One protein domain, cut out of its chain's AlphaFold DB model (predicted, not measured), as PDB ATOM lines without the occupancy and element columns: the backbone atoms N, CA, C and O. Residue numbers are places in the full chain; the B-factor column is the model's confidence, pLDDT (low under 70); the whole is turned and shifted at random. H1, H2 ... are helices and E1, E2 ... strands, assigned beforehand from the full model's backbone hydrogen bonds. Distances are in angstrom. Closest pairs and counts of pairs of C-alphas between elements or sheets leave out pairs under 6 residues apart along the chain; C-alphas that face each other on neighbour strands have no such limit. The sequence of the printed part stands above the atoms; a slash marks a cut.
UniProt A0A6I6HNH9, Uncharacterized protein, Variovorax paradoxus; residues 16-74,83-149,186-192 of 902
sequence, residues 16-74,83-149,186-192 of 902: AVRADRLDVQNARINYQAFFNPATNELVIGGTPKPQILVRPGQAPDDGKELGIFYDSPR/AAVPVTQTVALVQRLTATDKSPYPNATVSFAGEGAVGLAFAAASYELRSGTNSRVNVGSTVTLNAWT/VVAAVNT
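AT A GLANCE: This is residues 16 to 74, 83 to 149 and 186 to 192 of the 902 residues of an uncharacterized protein of Variovorax paradoxus (UniProt A0A6I6HNH9). A twisted wall of four strands, E1 to E4, has two helices, H2 and H3, packed over one face and crossing each other steeply, while the short H1 sits by the sheet near E1. A looped arm, residues 52 to 65, sticks out far from this body and makes much of the length. The printed part has 133 residues, with three named helices and four named strands in the order H1 E1 E2 H2 E3 H3 E4; the sheet is mixed, in the order E1 E2 E3 E4. The class is mixed, helices and strands, though under half of the residues, 64 of 133, are in named elements. The whole is compact, with a radius of gyration of the C-alphas of 15.7 A and spans of 52 by 36 by 29 A.

HOW THE PARTS SIT: In the sheet, E1, residues 29 to 36, and E2, residues 41 to 48, are antiparallel and form a hairpin, with N 30 and O 47 2.8 A apart, within hydrogen-bond range. E3, residues 109 to 115, is parallel to E2, with N 44 and O 111 at 2.8 A. E4, residues 139 to 145, is parallel to E3, with N 143 and O 112 at 2.8 A. H3, residues 116 to 131, is on the sheet at a height of 8.1 A, over E3 and along the strands, at 8 degrees to E3 on the local plane; its closest C-alphas to E4 are Gly 119 and Thr 144, 4.6 A. E3, H3 and E4 form a strand-helix-strand unit, two parallel neighbour strands with a helix between, and its crossover is right-handed. H2, residues 85 to 98, is on the same face of the sheet as H3, at a height of 7.7 A over the sheet, and lies only just over E2, on which 3 of its 14 C-alphas fall; H2 and H3 with the sheet E1 E2 E3 E4 are two layers, helices on one face of a sheet. H2 touches H3 with residues 86 to 91 alone, closest at the C-alphas of Val 87 and Ala 125, 5.1 A, at a steep tilt of 57 degrees, the same way. H1, residues 19 to 22, only grazes the sheet, its closest C-alphas to E1 being Leu 22 and Tyr 31, 6.2 A. H1 and H3 are apart. In H2 and H3 every O i to N i+4 pair is within hydrogen-bond range; H1 is too short for one.

IN THESE COORDINATES: E1 begins at C-alpha 29, (-4.798, 46.847, -29.903), and is 22.2 A long; E2 is 23.2 A, E3 20.3 A and E4 17.9 A. H3 is 22.9 A and H2 20.0 A long. E4 ends at C-alpha 145, (4.998, 35.146, -31.517).

THE WHOLE: The C-alphas farthest apart, Ala 38 and Gly 57, are 54.0 A apart. Residues 75 to 82 and 150 to 185 are not printed, with C-alpha gaps of 12.6 A and 24.2 A. Of the links printed whole, none is long. Mean pLDDT of the printed part is 75.2, and it is under 70 in 36 residues, among them 141 to 149 and 186 to 192.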
ATOM      1  N   ALA A  16       8.114  52.170 -17.917       93.62
ATOM      2  CA  ALA A  16       6.821  52.066 -18.593       93.62
ATOM      3  C   ALA A  16       6.399  53.414 -19.205       93.62
ATOM      4  O   ALA A  16       6.415  54.459 -18.543       93.62
ATOM      5  N   VAL A  17       6.002  53.395 -20.478       93.50
ATOM      6  CA  VAL A  17       5.423  54.555 -21.161       93.50
ATOM      7  C   VAL A  17       4.026  54.801 -20.594       93.50
ATOM      8  O   VAL A  17       3.222  53.881 -20.458       93.50
ATOM      9  N   ARG A  18       3.728  56.056 -20.241       92.31
ATOM     10  CA  ARG A  18       2.436  56.411 -19.645       92.31
ATOM     11  C   ARG A  18       1.281  56.172 -20.625       92.31
ATOM     12  O   ARG A  18       1.400  56.479 -21.810       92.31
ATOM     13  N   ALA A  19       0.152  55.683 -20.115       88.31
ATOM     14  CA  ALA A  19      -0.996  55.276 -20.928       88.31
ATOM     15  C   ALA A  19      -1.608  56.414 -21.772       88.31
ATOM     16  O   ALA A  19      -2.059  56.160 -22.884       88.31
ATOM     17  N   ASP A  20      -1.545  57.673 -21.317       90.19
ATOM     18  CA  ASP A  20      -1.967  58.856 -22.090       90.19
ATOM     19  C   ASP A  20      -1.164  59.042 -23.391       90.19
ATOM     20  O   ASP A  20      -1.675  59.571 -24.375       90.19
ATOM     21  N   ARG A  21       0.079  58.549 -23.430       91.25
ATOM     22  CA  ARG A  21       0.932  58.548 -24.632       91.25
ATOM     23  C   ARG A  21       0.678  57.345 -25.542       91.25
ATOM     24  O   ARG A  21       1.125  57.358 -26.691       91.25
ATOM     25  N   LEU A  22      -0.036  56.330 -25.052       92.69
ATOM     26  CA  LEU A  22      -0.392  55.105 -25.778       92.69
ATOM     27  C   LEU A  22      -1.844  55.090 -26.271       92.69
ATOM     28  O   LEU A  22      -2.177  54.267 -27.116       92.69
ATOM     29  N   ASP A  23      -2.687  56.019 -25.811       89.00
ATOM     30  CA  ASP A  23      -4.080  56.128 -26.248       89.00
ATOM     31  C   ASP A  23      -4.180  56.413 -27.756       89.00
ATOM     32  O   ASP A  23      -3.614  57.387 -28.261       89.00
ATOM     33  N   VAL A  24      -4.890  55.560 -28.487       90.44
ATOM     34  CA  VAL A  24      -5.169  55.713 -29.918       90.44
ATOM     35  C   VAL A  24      -6.680  55.634 -30.090       90.44
ATOM     36  O   VAL A  24      -7.323  54.693 -29.622       90.44
ATOM     37  N   GLN A  25      -7.266  56.621 -30.770       87.88
ATOM     38  CA  GLN A  25      -8.715  56.666 -30.949       87.88
ATOM     39  C   GLN A  25      -9.206  55.404 -31.667       87.88
ATOM     40  O   GLN A  25      -8.705  55.035 -32.730       87.88
ATOM     41  N   ASN A  26     -10.185  54.735 -31.052       87.19
ATOM     42  CA  ASN A  26     -10.734  53.453 -31.499       87.19
ATOM     43  C   ASN A  26      -9.676  52.343 -31.684       87.19
ATOM     44  O   ASN A  26      -9.820  51.501 -32.573       87.19
ATOM     45  N   ALA A  27      -8.620  52.335 -30.855       89.12
ATOM     46  CA  ALA A  27      -7.546  51.340 -30.898       89.12
ATOM     47  C   ALA A  27      -8.069  49.898 -30.985       89.12
ATOM     48  O   ALA A  27      -8.846  49.460 -30.133       89.12
ATOM     49  N   ARG A  28      -7.587  49.149 -31.977       88.50
ATOM     50  CA  ARG A  28      -7.818  47.705 -32.148       88.50
ATOM     51  C   ARG A  28      -6.853  46.842 -31.324       88.50
ATOM     52  O   ARG A  28      -7.049  45.636 -31.202       88.50
ATOM     53  N   ILE A  29      -5.832  47.464 -30.739       92.06
ATOM     54  CA  ILE A  29      -4.798  46.847 -29.903       92.06
ATOM     55  C   ILE A  29      -4.710  47.656 -28.603       92.06
ATOM     56  O   ILE A  29      -4.647  48.883 -28.634       92.06
ATOM     57  N   ASN A  30      -4.705  46.985 -27.455       92.94
ATOM     58  CA  ASN A  30      -4.425  47.612 -26.165       92.94
ATOM     59  C   ASN A  30      -2.901  47.681 -25.990       92.94
ATOM     60  O   ASN A  30      -2.281  46.739 -25.494       92.94
ATOM     61  N   TYR A  31      -2.294  48.769 -26.468       94.75
ATOM     62  CA  TYR A  31      -0.842  48.945 -26.470       94.75
ATOM     63  C   TYR A  31      -0.251  49.039 -25.056       94.75
ATOM     64  O   TYR A  31      -0.794  49.703 -24.173       94.75
ATOM     65  N   GLN A  32       0.922  48.434 -24.880       93.50
ATOM     66  CA  GLN A  32       1.834  48.655 -23.756       93.50
ATOM     67  C   GLN A  32       3.202  49.020 -24.338       93.50
ATOM     68  O   GLN A  32       3.554  48.539 -25.412       93.50
ATOM     69  N   ALA A  33       3.988  49.866 -23.676       93.19
ATOM     70  CA  ALA A  33       5.332  50.167 -24.158       93.19
ATOM     71  C   ALA A  33       6.300  50.487 -23.022       93.19
ATOM     72  O   ALA A  33       5.910  50.977 -21.959       93.19
ATOM     73  N   PHE A  34       7.576  50.237 -23.287       93.12
ATOM     74  CA  PHE A  34       8.673  50.329 -22.338       93.12
ATOM     75  C   PHE A  34       9.846  51.049 -23.001       93.12
ATOM     76  O   PHE A  34      10.266  50.674 -24.092       93.12
ATOM     77  N   PHE A  35      10.384  52.079 -22.352       95.31
ATOM     78  CA  PHE A  35      11.502  52.866 -22.866       95.31
ATOM     79  C   PHE A  35      12.742  52.715 -21.983       95.31
ATOM     80  O   PHE A  35      12.665  52.938 -20.773       95.31
ATOM     81  N   ASN A  36      13.881  52.370 -22.580       92.00
ATOM     82  CA  ASN A  36      15.177  52.314 -21.912       92.00
ATOM     83  C   ASN A  36      15.985  53.587 -22.244       92.00
ATOM     84  O   ASN A  36      16.444  53.741 -23.379       92.00
ATOM     85  N   PRO A  37      16.194  54.501 -21.276       90.75
ATOM     86  CA  PRO A  37      16.894  55.762 -21.518       90.75
ATOM     87  C   PRO A  37      18.408  55.604 -21.726       90.75
ATOM     88  O   PRO A  37      19.041  56.551 -22.183       90.75
ATOM     89  N   ALA A  38      18.999  54.447 -21.401       89.81
ATOM     90  CA  ALA A  38      20.425  54.187 -21.600       89.81
ATOM     91  C   ALA A  38      20.738  53.660 -23.013       89.81
ATOM     92  O   ALA A  38      21.787  53.989 -23.563       89.81
ATOM     93  N   THR A  39      19.832  52.881 -23.617       86.81
ATOM     94  CA  THR A  39      19.968  52.383 -25.003       86.81
ATOM     95  C   THR A  39      19.201  53.217 -26.035       86.81
ATOM     96  O   THR A  39      19.389  53.026 -27.235       86.81
ATOM     97  N   ASN A  40      18.341  54.137 -25.581       90.62
ATOM     98  CA  ASN A  40      17.336  54.838 -26.391       90.62
ATOM     99  C   ASN A  40      16.402  53.872 -27.151       90.62
ATOM    100  O   ASN A  40      15.975  54.156 -28.271       90.62
ATOM    101  N   GLU A  41      16.100  52.713 -26.559       87.56
ATOM    102  CA  GLU A  41      15.193  51.714 -27.131       87.56
ATOM    103  C   GLU A  41      13.764  51.886 -26.604       87.56
ATOM    104  O   GLU A  41      13.543  52.057 -25.403       87.56
ATOM    105  N   LEU A  42      12.789  51.804 -27.508       90.06
ATOM    106  CA  LEU A  42      11.359  51.830 -27.233       90.06
ATOM    107  C   LEU A  42      10.746  50.487 -27.656       90.06
ATOM    108  O   LEU A  42      10.491  50.259 -28.837       90.06
ATOM    109  N   VAL A  43      10.494  49.604 -26.692       88.75
ATOM    110  CA  VAL A  43       9.791  48.336 -26.923       88.75
ATOM    111  C   VAL A  43       8.285  48.587 -26.881       88.75
ATOM    112  O   VAL A  43       7.780  49.108 -25.887       88.75
ATOM    113  N   ILE A  44       7.559  48.206 -27.933       90.19
ATOM    114  CA  ILE A  44       6.096  48.307 -28.026       90.19
ATOM    115  C   ILE A  44       5.494  46.903 -28.106       90.19
ATOM    116  O   ILE A  44       5.834  46.111 -28.988       90.19
ATOM    117  N   GLY A  45       4.575  46.630 -27.184       89.88
ATOM    118  CA  GLY A  45       3.750  45.433 -27.128       89.88
ATOM    119  C   GLY A  45       2.257  45.756 -27.101       89.88
ATOM    120  O   GLY A  45       1.841  46.916 -27.179       89.88
ATOM    121  N   GLY A  46       1.419  44.733 -26.960       88.56
ATOM    122  CA  GLY A  46      -0.012  44.923 -26.739       88.56
ATOM    123  C   GLY A  46      -0.818  43.632 -26.800       88.56
ATOM    124  O   GLY A  46      -0.332  42.603 -27.262       88.56
ATOM    125  N   THR A  47      -2.068  43.705 -26.352       89.38
ATOM    126  CA  THR A  47      -3.055  42.620 -26.481       89.38
ATOM    127  C   THR A  47      -4.152  43.014 -27.473       89.38
ATOM    128  O   THR A  47      -4.405  44.211 -27.654       89.38
ATOM    129  N   PRO A  48      -4.817  42.060 -28.149       84.38
ATOM    130  CA  PRO A  48      -5.931  42.393 -29.030       84.38
ATOM    131  C   PRO A  48      -7.059  43.062 -28.233       84.38
ATOM    132  O   PRO A  48      -7.269  42.759 -27.056       84.38
ATOM    133  N   LYS A  49      -7.792  43.980 -28.869       86.25
ATOM    134  CA  LYS A  49      -9.021  44.546 -28.307       86.25
ATOM    135  C   LYS A  49     -10.225  43.964 -29.059       86.25
ATOM    136  O   LYS A  49     -10.412  44.335 -30.220       86.25
ATOM    137  N   PRO A  50     -11.029  43.085 -28.431       71.62
ATOM    138  CA  PRO A  50     -12.180  42.468 -29.079       71.62
ATOM    139  C   PRO A  50     -13.121  43.491 -29.726       71.62
ATOM    140  O   PRO A  50     -13.551  44.463 -29.099       71.62
ATOM    141  N   GLN A  51     -13.448  43.263 -30.997       77.06
ATOM    142  CA  GLN A  51     -14.548  43.926 -31.699       77.06
ATOM    143  C   GLN A  51     -15.762  43.001 -31.601       77.06
ATOM    144  O   GLN A  51     -15.776  41.950 -32.237       77.06
ATOM    145  N   ILE A  52     -16.754  43.370 -30.791       76.88
ATOM    146  CA  ILE A  52     -17.974  42.582 -30.580       76.88
ATOM    147  C   ILE A  52     -19.067  43.089 -31.531       76.88
ATOM    148  O   ILE A  52     -19.530  44.224 -31.397       76.88
ATOM    149  N   LEU A  53     -19.495  42.258 -32.485       74.50
ATOM    150  CA  LEU A  53     -20.623  42.569 -33.365       74.50
ATOM    151  C   LEU A  53     -21.944  42.203 -32.692       74.50
ATOM    152  O   LEU A  53     -22.426  41.073 -32.796       74.50
ATOM    153  N   VAL A  54     -22.541  43.191 -32.036       73.19
ATOM    154  CA  VAL A  54     -23.900  43.110 -31.497       73.19
ATOM    155  C   VAL A  54     -24.888  43.386 -32.633       73.19
ATOM    156  O   VAL A  54     -24.865  44.467 -33.226       73.19
ATOM    157  N   ARG A  55     -25.761  42.426 -32.971       77.06
ATOM    158  CA  ARG A  55     -26.842  42.681 -33.941       77.06
ATOM    159  C   ARG A  55     -27.908  43.592 -33.308       77.06
ATOM    160  O   ARG A  55     -28.107  43.525 -32.095       77.06
ATOM    161  N   PRO A  56     -28.639  44.415 -34.085       75.56
ATOM    162  CA  PRO A  56     -29.734  45.222 -33.543       75.56
ATOM    163  C   PRO A  56     -30.759  44.358 -32.791       75.56
ATOM    164  O   PRO A  56     -31.348  43.450 -33.371       75.56
ATOM    165  N   GLY A  57     -30.958  44.639 -31.499       80.25
ATOM    166  CA  GLY A  57     -31.851  43.880 -30.612       80.25
ATOM    167  C   GLY A  57     -31.219  42.686 -29.881       80.25
ATOM    168  O   GLY A  57     -31.912  42.040 -29.102       80.25
ATOM    169  N   GLN A  58     -29.932  42.398 -30.094       78.25
ATOM    170  CA  GLN A  58     -29.173  41.377 -29.360       78.25
ATOM    171  C   GLN A  58     -28.511  41.985 -28.105       78.25
ATOM    172  O   GLN A  58     -28.243  43.192 -28.085       78.25
ATOM    173  N   ALA A  59     -28.233  41.192 -27.061       74.44
ATOM    174  CA  ALA A  59     -27.479  41.698 -25.911       74.44
ATOM    175  C   ALA A  59     -25.986  41.862 -26.268       74.44
ATOM    176  O   ALA A  59     -25.488  41.128 -27.127       74.44
ATOM    177  N   PRO A  60     -25.244  42.788 -25.623       69.12
ATOM    178  CA  PRO A  60     -23.817  42.967 -25.893       69.12
ATOM    179  C   PRO A  60     -22.995  41.688 -25.704       69.12
ATOM    180  O   PRO A  60     -22.102  41.417 -26.501       69.12
ATOM    181  N   ASP A  61     -23.345  40.889 -24.696       74.19
ATOM    182  CA  ASP A  61     -22.629  39.668 -24.319       74.19
ATOM    183  C   ASP A  61     -22.865  38.497 -25.298       74.19
ATOM    184  O   ASP A  61     -22.069  37.562 -25.341       74.19
ATOM    185  N   ASP A  62     -23.909  38.569 -26.138       73.25
ATOM    186  CA  ASP A  62     -24.201  37.581 -27.193       73.25
ATOM    187  C   ASP A  62     -23.503  37.906 -28.537       73.25
ATOM    188  O   ASP A  62     -23.680  37.195 -29.536       73.25
ATOM    189  N   GLY A  63     -22.797  39.039 -28.627       69.06
ATOM    190  CA  GLY A  63     -22.219  39.522 -29.880       69.06
ATOM    191  C   GLY A  63     -21.015  38.693 -30.344       69.06
ATOM    192  O   GLY A  63     -20.178  38.272 -29.549       69.06
ATOM    193  N   LYS A  64     -20.881  38.483 -31.659       72.69
ATOM    194  CA  LYS A  64     -19.755  37.709 -32.216       72.69
ATOM    195  C   LYS A  64     -18.464  38.528 -32.150       72.69
ATOM    196  O   LYS A  64     -18.427  39.627 -32.702       72.69
ATOM    197  N   GLU A  65     -17.394  37.985 -31.565       69.50
ATOM    198  CA  GLU A  65     -16.062  38.581 -31.712       69.50
ATOM    199  C   GLU A  65     -15.570  38.459 -33.164       69.50
ATOM    200  O   GLU A  65     -15.652  37.402 -33.794       69.50
ATOM    201  N   LEU A  66     -15.059  39.568 -33.695       65.62
ATOM    202  CA  LEU A  66     -14.647  39.710 -35.090       65.62
ATOM    203  C   LEU A  66     -13.122  39.702 -35.298       65.62
ATOM    204  O   LEU A  66     -12.654  39.666 -36.434       65.62
ATOM    205  N   GLY A  67     -12.343  39.767 -34.215       71.75
ATOM    206  CA  GLY A  67     -10.897  39.987 -34.258       71.75
ATOM    207  C   GLY A  67     -10.499  41.428 -34.619       71.75
ATOM    208  O   GLY A  67     -11.316  42.267 -34.999       71.75
ATOM    209  N   ILE A  68      -9.207  41.740 -34.479       72.12
ATOM    210  CA  ILE A  68      -8.700  43.126 -34.563       72.12
ATOM    211  C   ILE A  68      -8.698  43.718 -35.982       72.12
ATOM    212  O   ILE A  68      -8.712  44.942 -36.132       72.12
ATOM    213  N   PHE A  69      -8.689  42.853 -37.001       74.88
ATOM    214  CA  PHE A  69      -8.632  43.187 -38.429       74.88
ATOM    215  C   PHE A  69     -10.015  43.261 -39.103       74.88
ATOM    216  O   PHE A  69     -10.091  43.353 -40.327       74.88
ATOM    217  N   TYR A  70     -11.115  43.188 -38.345       68.94
ATOM    218  CA  TYR A  70     -12.446  43.386 -38.920       68.94
ATOM    219  C   TYR A  70     -12.672  44.865 -39.226       68.94
ATOM    220  O   TYR A  70     -13.127  45.651 -38.390       68.94
ATOM    221  N   ASP A  71     -12.307  45.247 -40.436       63.56
ATOM    222  CA  ASP A  71     -12.533  46.583 -40.958       63.56
ATOM    223  C   ASP A  71     -13.889  46.639 -41.680       63.56
ATOM    224  O   ASP A  71     -14.533  45.613 -41.917       63.56
ATOM    225  N   SER A  72     -14.392  47.852 -41.932       46.53
ATOM    226  CA  SER A  72     -15.750  48.052 -42.468       46.53
ATOM    227  C   SER A  72     -15.972  47.294 -43.787       46.53
ATOM    228  O   SER A  72     -15.006  47.070 -44.521       46.53
ATOM    229  N   PRO A  73     -17.225  46.890 -44.101       44.47
ATOM    230  CA  PRO A  73     -17.525  46.042 -45.253       44.47
ATOM    231  C   PRO A  73     -16.842  46.553 -46.521       44.47
ATOM    232  O   PRO A  73     -16.967  47.731 -46.861       44.47
ATOM    233  N   ARG A  74     -16.106  45.644 -47.181       42.91
ATOM    234  CA  ARG A  74     -15.273  45.917 -48.363       42.91
ATOM    235  C   ARG A  74     -16.006  46.840 -49.335       42.91
ATOM    236  O   ARG A  74     -17.180  46.609 -49.628       42.91
ATOM    237  N   ALA A  83      -4.283  50.406 -45.922       59.38
ATOM    238  CA  ALA A  83      -3.681  49.535 -44.917       59.38
ATOM    239  C   ALA A  83      -4.635  49.332 -43.727       59.38
ATOM    240  O   ALA A  83      -5.166  50.301 -43.175       59.38
ATOM    241  N   ALA A  84      -4.815  48.071 -43.317       74.25
ATOM    242  CA  ALA A  84      -5.774  47.668 -42.289       74.25
ATOM    243  C   ALA A  84      -5.655  48.502 -40.998       74.25
ATOM    244  O   ALA A  84      -4.550  48.830 -40.548       74.25
ATOM    245  N   VAL A  85      -6.789  48.806 -40.365       82.88
ATOM    246  CA  VAL A  85      -6.889  49.735 -39.224       82.88
ATOM    247  C   VAL A  85      -5.860  49.474 -38.106       82.88
ATOM    248  O   VAL A  85      -5.201  50.441 -37.716       82.88
ATOM    249  N   PRO A  86      -5.631  48.241 -37.594       82.56
ATOM    250  CA  PRO A  86      -4.610  48.006 -36.563       82.56
ATOM    251  C   PRO A  86      -3.170  48.310 -37.021       82.56
ATOM    252  O   PRO A  86      -2.335  48.691 -36.195       82.56
ATOM    253  N   VAL A  87      -2.866  48.185 -38.318       83.81
ATOM    254  CA  VAL A  87      -1.551  48.527 -38.890       83.81
ATOM    255  C   VAL A  87      -1.390  50.044 -38.894       83.81
ATOM    256  O   VAL A  87      -0.476  50.570 -38.260       83.81
ATOM    257  N   THR A  88      -2.344  50.751 -39.503       87.38
ATOM    258  CA  THR A  88      -2.368  52.220 -39.595       87.38
ATOM    259  C   THR A  88      -2.350  52.887 -38.213       87.38
ATOM    260  O   THR A  88      -1.617  53.854 -37.995       87.38
ATOM    261  N   GLN A  89      -3.073  52.329 -37.234       92.81
ATOM    262  CA  GLN A  89      -3.031  52.768 -35.832       92.81
ATOM    263  C   GLN A  89      -1.652  52.575 -35.184       92.81
ATOM    264  O   GLN A  89      -1.184  53.466 -34.473       92.81
ATOM    265  N   THR A  90      -0.978  51.453 -35.453       93.00
ATOM    266  CA  THR A  90       0.365  51.178 -34.916       93.00
ATOM    267  C   THR A  90       1.406  52.117 -35.528       93.00
ATOM    268  O   THR A  90       2.205  52.698 -34.795       93.00
ATOM    269  N   VAL A  91       1.358  52.345 -36.845       92.00
ATOM    270  CA  VAL A  91       2.226  53.313 -37.543       92.00
ATOM    271  C   VAL A  91       2.048  54.722 -36.960       92.00
ATOM    272  O   VAL A  91       3.033  55.364 -36.592       92.00
ATOM    273  N   ALA A  92       0.803  55.182 -36.798       92.19
ATOM    274  CA  ALA A  92       0.499  56.502 -36.240       92.19
ATOM    275  C   ALA A  92       0.941  56.651 -34.771       92.19
ATOM    276  O   ALA A  92       1.493  57.690 -34.394       92.19
ATOM    277  N   LEU A  93       0.756  55.612 -33.943       95.00
ATOM    278  CA  LEU A  93       1.262  55.577 -32.567       95.00
ATOM    279  C   LEU A  93       2.784  55.736 -32.536       95.00
ATOM    280  O   LEU A  93       3.306  56.570 -31.797       95.00
ATOM    281  N   VAL A  94       3.496  54.953 -33.346       93.81
ATOM    282  CA  VAL A  94       4.962  54.943 -33.362       93.81
ATOM    283  C   VAL A  94       5.512  56.282 -33.842       93.81
ATOM    284  O   VAL A  94       6.421  56.828 -33.214       93.81
ATOM    285  N   GLN A  95       4.925  56.862 -34.893       92.12
ATOM    286  CA  GLN A  95       5.281  58.204 -35.359       92.12
ATOM    287  C   GLN A  95       5.053  59.253 -34.258       92.12
ATOM    288  O   GLN A  95       5.954  60.043 -33.986       92.12
ATOM    289  N   ARG A  96       3.921  59.215 -33.538       91.56
ATOM    290  CA  ARG A  96       3.669  60.102 -32.384       91.56
ATOM    291  C   ARG A  96       4.674  59.910 -31.240       91.56
ATOM    292  O   ARG A  96       4.993  60.870 -30.544       91.56
ATOM    293  N   LEU A  97       5.158  58.686 -31.027       93.56
ATOM    294  CA  LEU A  97       6.115  58.353 -29.968       93.56
ATOM    295  C   LEU A  97       7.582  58.635 -30.327       93.56
ATOM    296  O   LEU A  97       8.403  58.603 -29.415       93.56
ATOM    297  N   THR A  98       7.927  58.891 -31.596       91.44
ATOM    298  CA  THR A  98       9.338  58.981 -32.044       91.44
ATOM    299  C   THR A  98       9.680  60.155 -32.965       91.44
ATOM    300  O   THR A  98      10.831  60.598 -32.958       91.44
ATOM    301  N   ALA A  99       8.725  60.696 -33.726       81.38
ATOM    302  CA  ALA A  99       8.990  61.734 -34.718       81.38
ATOM    303  C   ALA A  99       9.039  63.150 -34.112       81.38
ATOM    304  O   ALA A  99       8.173  63.543 -33.332       81.38
ATOM    305  N   THR A 100       9.990  63.957 -34.596       68.31
ATOM    306  CA  THR A 100      10.236  65.375 -34.242       68.31
ATOM    307  C   THR A 100      10.835  65.639 -32.854       68.31
ATOM    308  O   THR A 100      10.871  64.781 -31.976       68.31
ATOM    309  N   ASP A 101      11.298  66.877 -32.674       67.50
ATOM    310  CA  ASP A 101      11.799  67.486 -31.433       67.50
ATOM    311  C   ASP A 101      10.783  67.481 -30.278       67.50
ATOM    312  O   ASP A 101      11.171  67.585 -29.117       67.50
ATOM    313  N   LYS A 102       9.490  67.338 -30.592       72.06
ATOM    314  CA  LYS A 102       8.381  67.315 -29.622       72.06
ATOM    315  C   LYS A 102       7.941  65.901 -29.244       72.06
ATOM    316  O   LYS A 102       7.001  65.743 -28.466       72.06
ATOM    317  N   SER A 103       8.606  64.885 -29.792       85.06
ATOM    318  CA  SER A 103       8.409  63.492 -29.406       85.06
ATOM    319  C   SER A 103       8.715  63.278 -27.914       85.06
ATOM    320  O   SER A 103       9.669  63.860 -27.395       85.06
ATOM    321  N   PRO A 104       7.973  62.400 -27.213       86.44
ATOM    322  CA  PRO A 104       8.356  61.944 -25.882       86.44
ATOM    323  C   PRO A 104       9.614  61.055 -25.865       86.44
ATOM    324  O   PRO A 104      10.242  60.966 -24.811       86.44
ATOM    325  N   TYR A 105       9.966  60.411 -26.990       92.81
ATOM    326  CA  TYR A 105      11.121  59.511 -27.151       92.81
ATOM    327  C   TYR A 105      11.806  59.762 -28.520       92.81
ATOM    328  O   TYR A 105      11.717  58.942 -29.441       92.81
ATOM    329  N   PRO A 106      12.422  60.942 -28.735       89.75
ATOM    330  CA  PRO A 106      12.922  61.358 -30.045       89.75
ATOM    331  C   PRO A 106      14.074  60.472 -30.538       89.75
ATOM    332  O   PRO A 106      15.036  60.209 -29.816       89.75
ATOM    333  N   ASN A 107      14.002  60.059 -31.807       85.94
ATOM    334  CA  ASN A 107      14.974  59.170 -32.468       85.94
ATOM    335  C   ASN A 107      15.130  57.773 -31.824       85.94
ATOM    336  O   ASN A 107      16.087  57.067 -32.156       85.94
ATOM    337  N   ALA A 108      14.232  57.378 -30.911       89.00
ATOM    338  CA  ALA A 108      14.297  56.082 -30.241       89.00
ATOM    339  C   ALA A 108      14.227  54.917 -31.237       89.00
ATOM    340  O   ALA A 108      13.483  54.969 -32.220       89.00
ATOM    341  N   THR A 109      14.997  53.864 -30.967       88.44
ATOM    342  CA  THR A 109      14.965  52.623 -31.743       88.44
ATOM    343  C   THR A 109      13.753  51.809 -31.315       88.44
ATOM    344  O   THR A 109      13.665  51.386 -30.166       88.44
ATOM    345  N   VAL A 110      12.804  51.605 -32.223       85.94
ATOM    346  CA  VAL A 110      11.524  50.955 -31.941       85.94
ATOM    347  C   VAL A 110      11.638  49.456 -32.162       85.94
ATOM    348  O   VAL A 110      11.837  49.010 -33.291       85.94
ATOM    349  N   SER A 111      11.480  48.688 -31.091       83.25
ATOM    350  CA  SER A 111      11.386  47.229 -31.122       83.25
ATOM    351  C   SER A 111       9.928  46.817 -30.909       83.25
ATOM    352  O   SER A 111       9.274  47.314 -29.996       83.25
ATOM    353  N   PHE A 112       9.398  45.909 -31.726       79.94
ATOM    354  CA  PHE A 112       8.038  45.378 -31.543       79.94
ATOM    355  C   PHE A 112       8.061  43.979 -30.925       79.94
ATOM    356  O   PHE A 112       8.900  43.162 -31.304       79.94
ATOM    357  N   ALA A 113       7.111  43.686 -30.036       78.88
ATOM    358  CA  ALA A 113       6.890  42.354 -29.472       78.88
ATOM    359  C   ALA A 113       5.384  42.072 -29.336       78.88
ATOM    360  O   ALA A 113       4.708  42.694 -28.518       78.88
ATOM    361  N   GLY A 114       4.837  41.155 -30.138       67.31
ATOM    362  CA  GLY A 114       3.398  40.864 -30.131       67.31
ATOM    363  C   GLY A 114       3.060  39.435 -30.545       67.31
ATOM    364  O   GLY A 114       3.800  38.805 -31.300       67.31
ATOM    365  N   GLU A 115       1.923  38.938 -30.057       67.75
ATOM    366  CA  GLU A 115       1.466  37.565 -30.293       67.75
ATOM    367  C   GLU A 115       0.315  37.499 -31.307       67.75
ATOM    368  O   GLU A 115      -0.499  38.426 -31.410       67.75
ATOM    369  N   GLY A 116       0.247  36.400 -32.061       73.75
ATOM    370  CA  GLY A 116      -0.826  36.090 -33.005       73.75
ATOM    371  C   GLY A 116      -1.194  37.270 -33.913       73.75
ATOM    372  O   GLY A 116      -0.352  37.837 -34.608       73.75
ATOM    373  N   ALA A 117      -2.467  37.673 -33.881       67.81
ATOM    374  CA  ALA A 117      -2.973  38.781 -34.692       67.81
ATOM    375  C   ALA A 117      -2.286  40.133 -34.394       67.81
ATOM    376  O   ALA A 117      -2.082  40.925 -35.313       67.81
ATOM    377  N   VAL A 118      -1.898  40.395 -33.138       75.88
ATOM    378  CA  VAL A 118      -1.177  41.626 -32.764       75.88
ATOM    379  C   VAL A 118       0.242  41.603 -33.323       75.88
ATOM    380  O   VAL A 118       0.685  42.596 -33.897       75.88
ATOM    381  N   GLY A 119       0.925  40.457 -33.231       71.81
ATOM    382  CA  GLY A 119       2.234  40.255 -33.854       71.81
ATOM    383  C   GLY A 119       2.199  40.501 -35.367       71.81
ATOM    384  O   GLY A 119       3.023  41.250 -35.885       71.81
ATOM    385  N   LEU A 120       1.183  39.978 -36.060       68.75
ATOM    386  CA  LEU A 120       0.974  40.216 -37.494       68.75
ATOM    387  C   LEU A 120       0.743  41.705 -37.826       68.75
ATOM    388  O   LEU A 120       1.316  42.220 -38.788       68.75
ATOM    389  N   ALA A 121      -0.037  42.423 -37.011       72.88
ATOM    390  CA  ALA A 121      -0.240  43.865 -37.177       72.88
ATOM    391  C   ALA A 121       1.054  44.668 -36.945       72.88
ATOM    392  O   ALA A 121       1.316  45.638 -37.659       72.88
ATOM    393  N   PHE A 122       1.887  44.251 -35.987       81.62
ATOM    394  CA  PHE A 122       3.193  44.860 -35.725       81.62
ATOM    395  C   PHE A 122       4.222  44.546 -36.816       81.62
ATOM    396  O   PHE A 122       5.015  45.420 -37.157       81.62
ATOM    397  N   ALA A 123       4.198  43.349 -37.406       70.62
ATOM    398  CA  ALA A 123       5.045  42.999 -38.544       70.62
ATOM    399  C   ALA A 123       4.739  43.887 -39.762       70.62
ATOM    400  O   ALA A 123       5.652  44.492 -40.330       70.62
ATOM    401  N   ALA A 124       3.456  44.058 -40.099       69.75
ATOM    402  CA  ALA A 124       3.027  44.972 -41.157       69.75
ATOM    403  C   ALA A 124       3.371  46.442 -40.835       69.75
ATOM    404  O   ALA A 124       3.895  47.155 -41.686       69.75
ATOM    405  N   ALA A 125       3.169  46.896 -39.592       78.38
ATOM    406  CA  ALA A 125       3.523  48.263 -39.201       78.38
ATOM    407  C   ALA A 125       5.045  48.505 -39.224       78.38
ATOM    408  O   ALA A 125       5.488  49.580 -39.620       78.38
ATOM    409  N   SER A 126       5.848  47.504 -38.851       78.12
ATOM    410  CA  SER A 126       7.313  47.521 -38.964       78.12
ATOM    411  C   SER A 126       7.763  47.657 -40.420       78.12
ATOM    412  O   SER A 126       8.714  48.389 -40.683       78.12
ATOM    413  N   TYR A 127       7.060  47.032 -41.374       76.44
ATOM    414  CA  TYR A 127       7.292  47.248 -42.806       76.44
ATOM    415  C   TYR A 127       6.964  48.689 -43.225       76.44
ATOM    416  O   TYR A 127       7.859  49.381 -43.704       76.44
ATOM    417  N   GLU A 128       5.746  49.180 -42.972       76.31
ATOM    418  CA  GLU A 128       5.309  50.546 -43.336       76.31
ATOM    419  C   GLU A 128       6.222  51.646 -42.751       76.31
ATOM    420  O   GLU A 128       6.541  52.642 -43.405       76.31
ATOM    421  N   LEU A 129       6.712  51.451 -41.523       80.56
ATOM    422  CA  LEU A 129       7.651  52.367 -40.864       80.56
ATOM    423  C   LEU A 129       9.071  52.333 -41.451       80.56
ATOM    424  O   LEU A 129       9.810  53.299 -41.252       80.56
ATOM    425  N   ARG A 130       9.454  51.258 -42.154       76.62
ATOM    426  CA  ARG A 130      10.743  51.109 -42.858       76.62
ATOM    427  C   ARG A 130      10.656  51.509 -44.336       76.62
ATOM    428  O   ARG A 130      11.649  51.989 -44.874       76.62
ATOM    429  N   SER A 131       9.511  51.295 -44.989       73.88
ATOM    430  CA  SER A 131       9.287  51.589 -46.413       73.88
ATOM    431  C   SER A 131       8.856  53.038 -46.667       73.88
ATOM    432  O   SER A 131       9.202  53.611 -47.702       73.88
ATOM    433  N   GLY A 132       8.140  53.661 -45.724       74.44
ATOM    434  CA  GLY A 132       7.676  55.041 -45.847       74.44
ATOM    435  C   GLY A 132       8.831  56.040 -45.960       74.44
ATOM    436  O   GLY A 132       9.516  56.321 -44.981       74.44
ATOM    437  N   THR A 133       8.999  56.662 -47.129       63.28
ATOM    438  CA  THR A 133      10.117  57.575 -47.460       63.28
ATOM    439  C   THR A 133      10.238  58.822 -46.572       63.28
ATOM    440  O   THR A 133      11.302  59.435 -46.513       63.28
ATOM    441  N   ASN A 134       9.170  59.192 -45.858       65.06
ATOM    442  CA  ASN A 134       9.150  60.285 -44.878       65.06
ATOM    443  C   ASN A 134       9.320  59.810 -43.419       65.06
ATOM    444  O   ASN A 134       9.354  60.635 -42.502       65.06
ATOM    445  N   SER A 135       9.416  58.498 -43.182       65.38
ATOM    446  CA  SER A 135       9.614  57.919 -41.855       65.38
ATOM    447  C   SER A 135      11.023  58.217 -41.346       65.38
ATOM    448  O   SER A 135      12.020  57.811 -41.935       65.38
ATOM    449  N   ARG A 136      11.112  58.918 -40.211       75.69
ATOM    450  CA  ARG A 136      12.365  59.101 -39.451       75.69
ATOM    451  C   ARG A 136      12.482  58.111 -38.286       75.69
ATOM    452  O   ARG A 136      13.177  58.386 -37.312       75.69
ATOM    453  N   VAL A 137      11.744  57.003 -38.349       82.31
ATOM    454  CA  VAL A 137      11.660  56.024 -37.266       82.31
ATOM    455  C   VAL A 137      12.764  54.986 -37.431       82.31
ATOM    456  O   VAL A 137      12.769  54.213 -38.386       82.31
ATOM    457  N   ASN A 138      13.686  54.937 -36.472       82.56
ATOM    458  CA  ASN A 138      14.640  53.840 -36.362       82.56
ATOM    459  C   ASN A 138      13.872  52.592 -35.908       82.56
ATOM    460  O   ASN A 138      13.484  52.519 -34.749       82.56
ATOM    461  N   VAL A 139      13.632  51.615 -36.784       77.81
ATOM    462  CA  VAL A 139      12.995  50.347 -36.383       77.81
ATOM    463  C   VAL A 139      14.074  49.296 -36.118       77.81
ATOM    464  O   VAL A 139      14.846  48.947 -37.011       77.81
ATOM    465  N   GLY A 140      14.130  48.818 -34.875       73.00
ATOM    466  CA  GLY A 140      15.050  47.793 -34.390       73.00
ATOM    467  C   GLY A 140      14.513  46.387 -34.642       73.00
ATOM    468  O   GLY A 140      14.369  45.964 -35.791       73.00
ATOM    469  N   SER A 141      14.224  45.653 -33.565       60.12
ATOM    470  CA  SER A 141      13.714  44.280 -33.651       60.12
ATOM    471  C   SER A 141      12.205  44.223 -33.947       60.12
ATOM    472  O   SER A 141      11.474  45.212 -33.860       60.12
ATOM    473  N   THR A 142      11.700  43.058 -34.353       55.75
ATOM    474  CA  THR A 142      10.263  42.828 -34.580       55.75
ATOM    475  C   THR A 142       9.954  41.365 -34.277       55.75
ATOM    476  O   THR A 142      10.032  40.506 -35.152       55.75
ATOM    477  N   VAL A 143       9.663  41.079 -33.009       48.78
ATOM    478  CA  VAL A 143       9.383  39.736 -32.492       48.78
ATOM    479  C   VAL A 143       7.891  39.441 -32.642       48.78
ATOM    480  O   VAL A 143       7.044  40.131 -32.073       48.78
ATOM    481  N   THR A 144       7.574  38.412 -33.428       47.41
ATOM    482  CA  THR A 144       6.204  38.001 -33.762       47.41
ATOM    483  C   THR A 144       5.974  36.576 -33.272       47.41
ATOM    484  O   THR A 144       6.461  35.618 -33.870       47.41
ATOM    485  N   LEU A 145       5.253  36.433 -32.162       39.78
ATOM    486  CA  LEU A 145       4.998  35.146 -31.517       39.78
ATOM    487  C   LEU A 145       3.722  34.530 -32.114       39.78
ATOM    488  O   LEU A 145       2.608  34.833 -31.693       39.78
ATOM    489  N   ASN A 146       3.881  33.700 -33.149       41.59
ATOM    490  CA  ASN A 146       2.780  33.138 -33.949       41.59
ATOM    491  C   ASN A 146       1.985  32.013 -33.247       41.59
ATOM    492  O   ASN A 146       1.828  30.915 -33.773       41.59
ATOM    493  N   ALA A 147       1.406  32.313 -32.086       32.34
ATOM    494  CA  ALA A 147       0.317  31.538 -31.497       32.34
ATOM    495  C   ALA A 147      -1.028  31.939 -32.144       32.34
ATOM    496  O   ALA A 147      -1.834  32.654 -31.548       32.34
ATOM    497  N   TRP A 148      -1.267  31.535 -33.399       30.42
ATOM    498  CA  TRP A 148      -2.559  31.758 -34.066       30.42
ATOM    499  C   TRP A 148      -3.472  30.541 -33.881       30.42
ATOM    500  O   TRP A 148      -3.359  29.546 -34.585       30.42
ATOM    501  N   THR A 149      -4.369  30.624 -32.897       30.20
ATOM    502  CA  THR A 149      -5.268  29.535 -32.465       30.20
ATOM    503  C   THR A 149      -6.678  29.619 -33.068       30.20
ATOM    504  O   THR A 149      -7.587  28.915 -32.631       30.20
ATOM    505  N   VAL A 186      15.978  42.165 -39.270       26.12
ATOM    506  CA  VAL A 186      14.686  41.568 -38.902       26.12
ATOM    507  C   VAL A 186      14.944  40.128 -38.465       26.12
ATOM    508  O   VAL A 186      15.586  39.377 -39.193       26.12
ATOM    509  N   VAL A 187      14.437  39.738 -37.294       27.19
ATOM    510  CA  VAL A 187      14.508  38.358 -36.790       27.19
ATOM    511  C   VAL A 187      13.087  37.826 -36.644       27.19
ATOM    512  O   VAL A 187      12.409  38.097 -35.655       27.19
ATOM    513  N   ALA A 188      12.635  37.067 -37.643       24.22
ATOM    514  CA  ALA A 188      11.352  36.372 -37.614       24.22
ATOM    515  C   ALA A 188      11.432  35.142 -36.688       24.22
ATOM    516  O   ALA A 188      11.602  34.008 -37.131       24.22
ATOM    517  N   ALA A 189      11.354  35.375 -35.378       24.44
ATOM    518  CA  ALA A 189      11.388  34.323 -34.369       24.44
ATOM    519  C   ALA A 189      10.033  33.597 -34.264       24.44
ATOM    520  O   ALA A 189       9.206  33.929 -33.414       24.44
ATOM    521  N   VAL A 190       9.814  32.579 -35.107       24.23
ATOM    522  CA  VAL A 190       8.699  31.626 -34.952       24.23
ATOM    523  C   VAL A 190       8.922  30.820 -33.670       24.23
ATOM    524  O   VAL A 190       9.629  29.815 -33.659       24.23
ATOM    525  N   ASN A 191       8.364  31.294 -32.556       25.73
ATOM    526  CA  ASN A 191       8.625  30.714 -31.242       25.73
ATOM    527  C   ASN A 191       7.684  29.542 -30.921       25.73
ATOM    528  O   ASN A 191       6.792  29.652 -30.081       25.73
ATOM    529  N   THR A 192       7.926  28.391 -31.544       28.66
ATOM    530  CA  THR A 192       7.409  27.084 -31.098       28.66
ATOM    531  C   THR A 192       8.169  26.600 -29.851       28.66
ATOM    532  O   THR A 192       8.828  25.569 -29.868       28.66
TER     533      THR A 192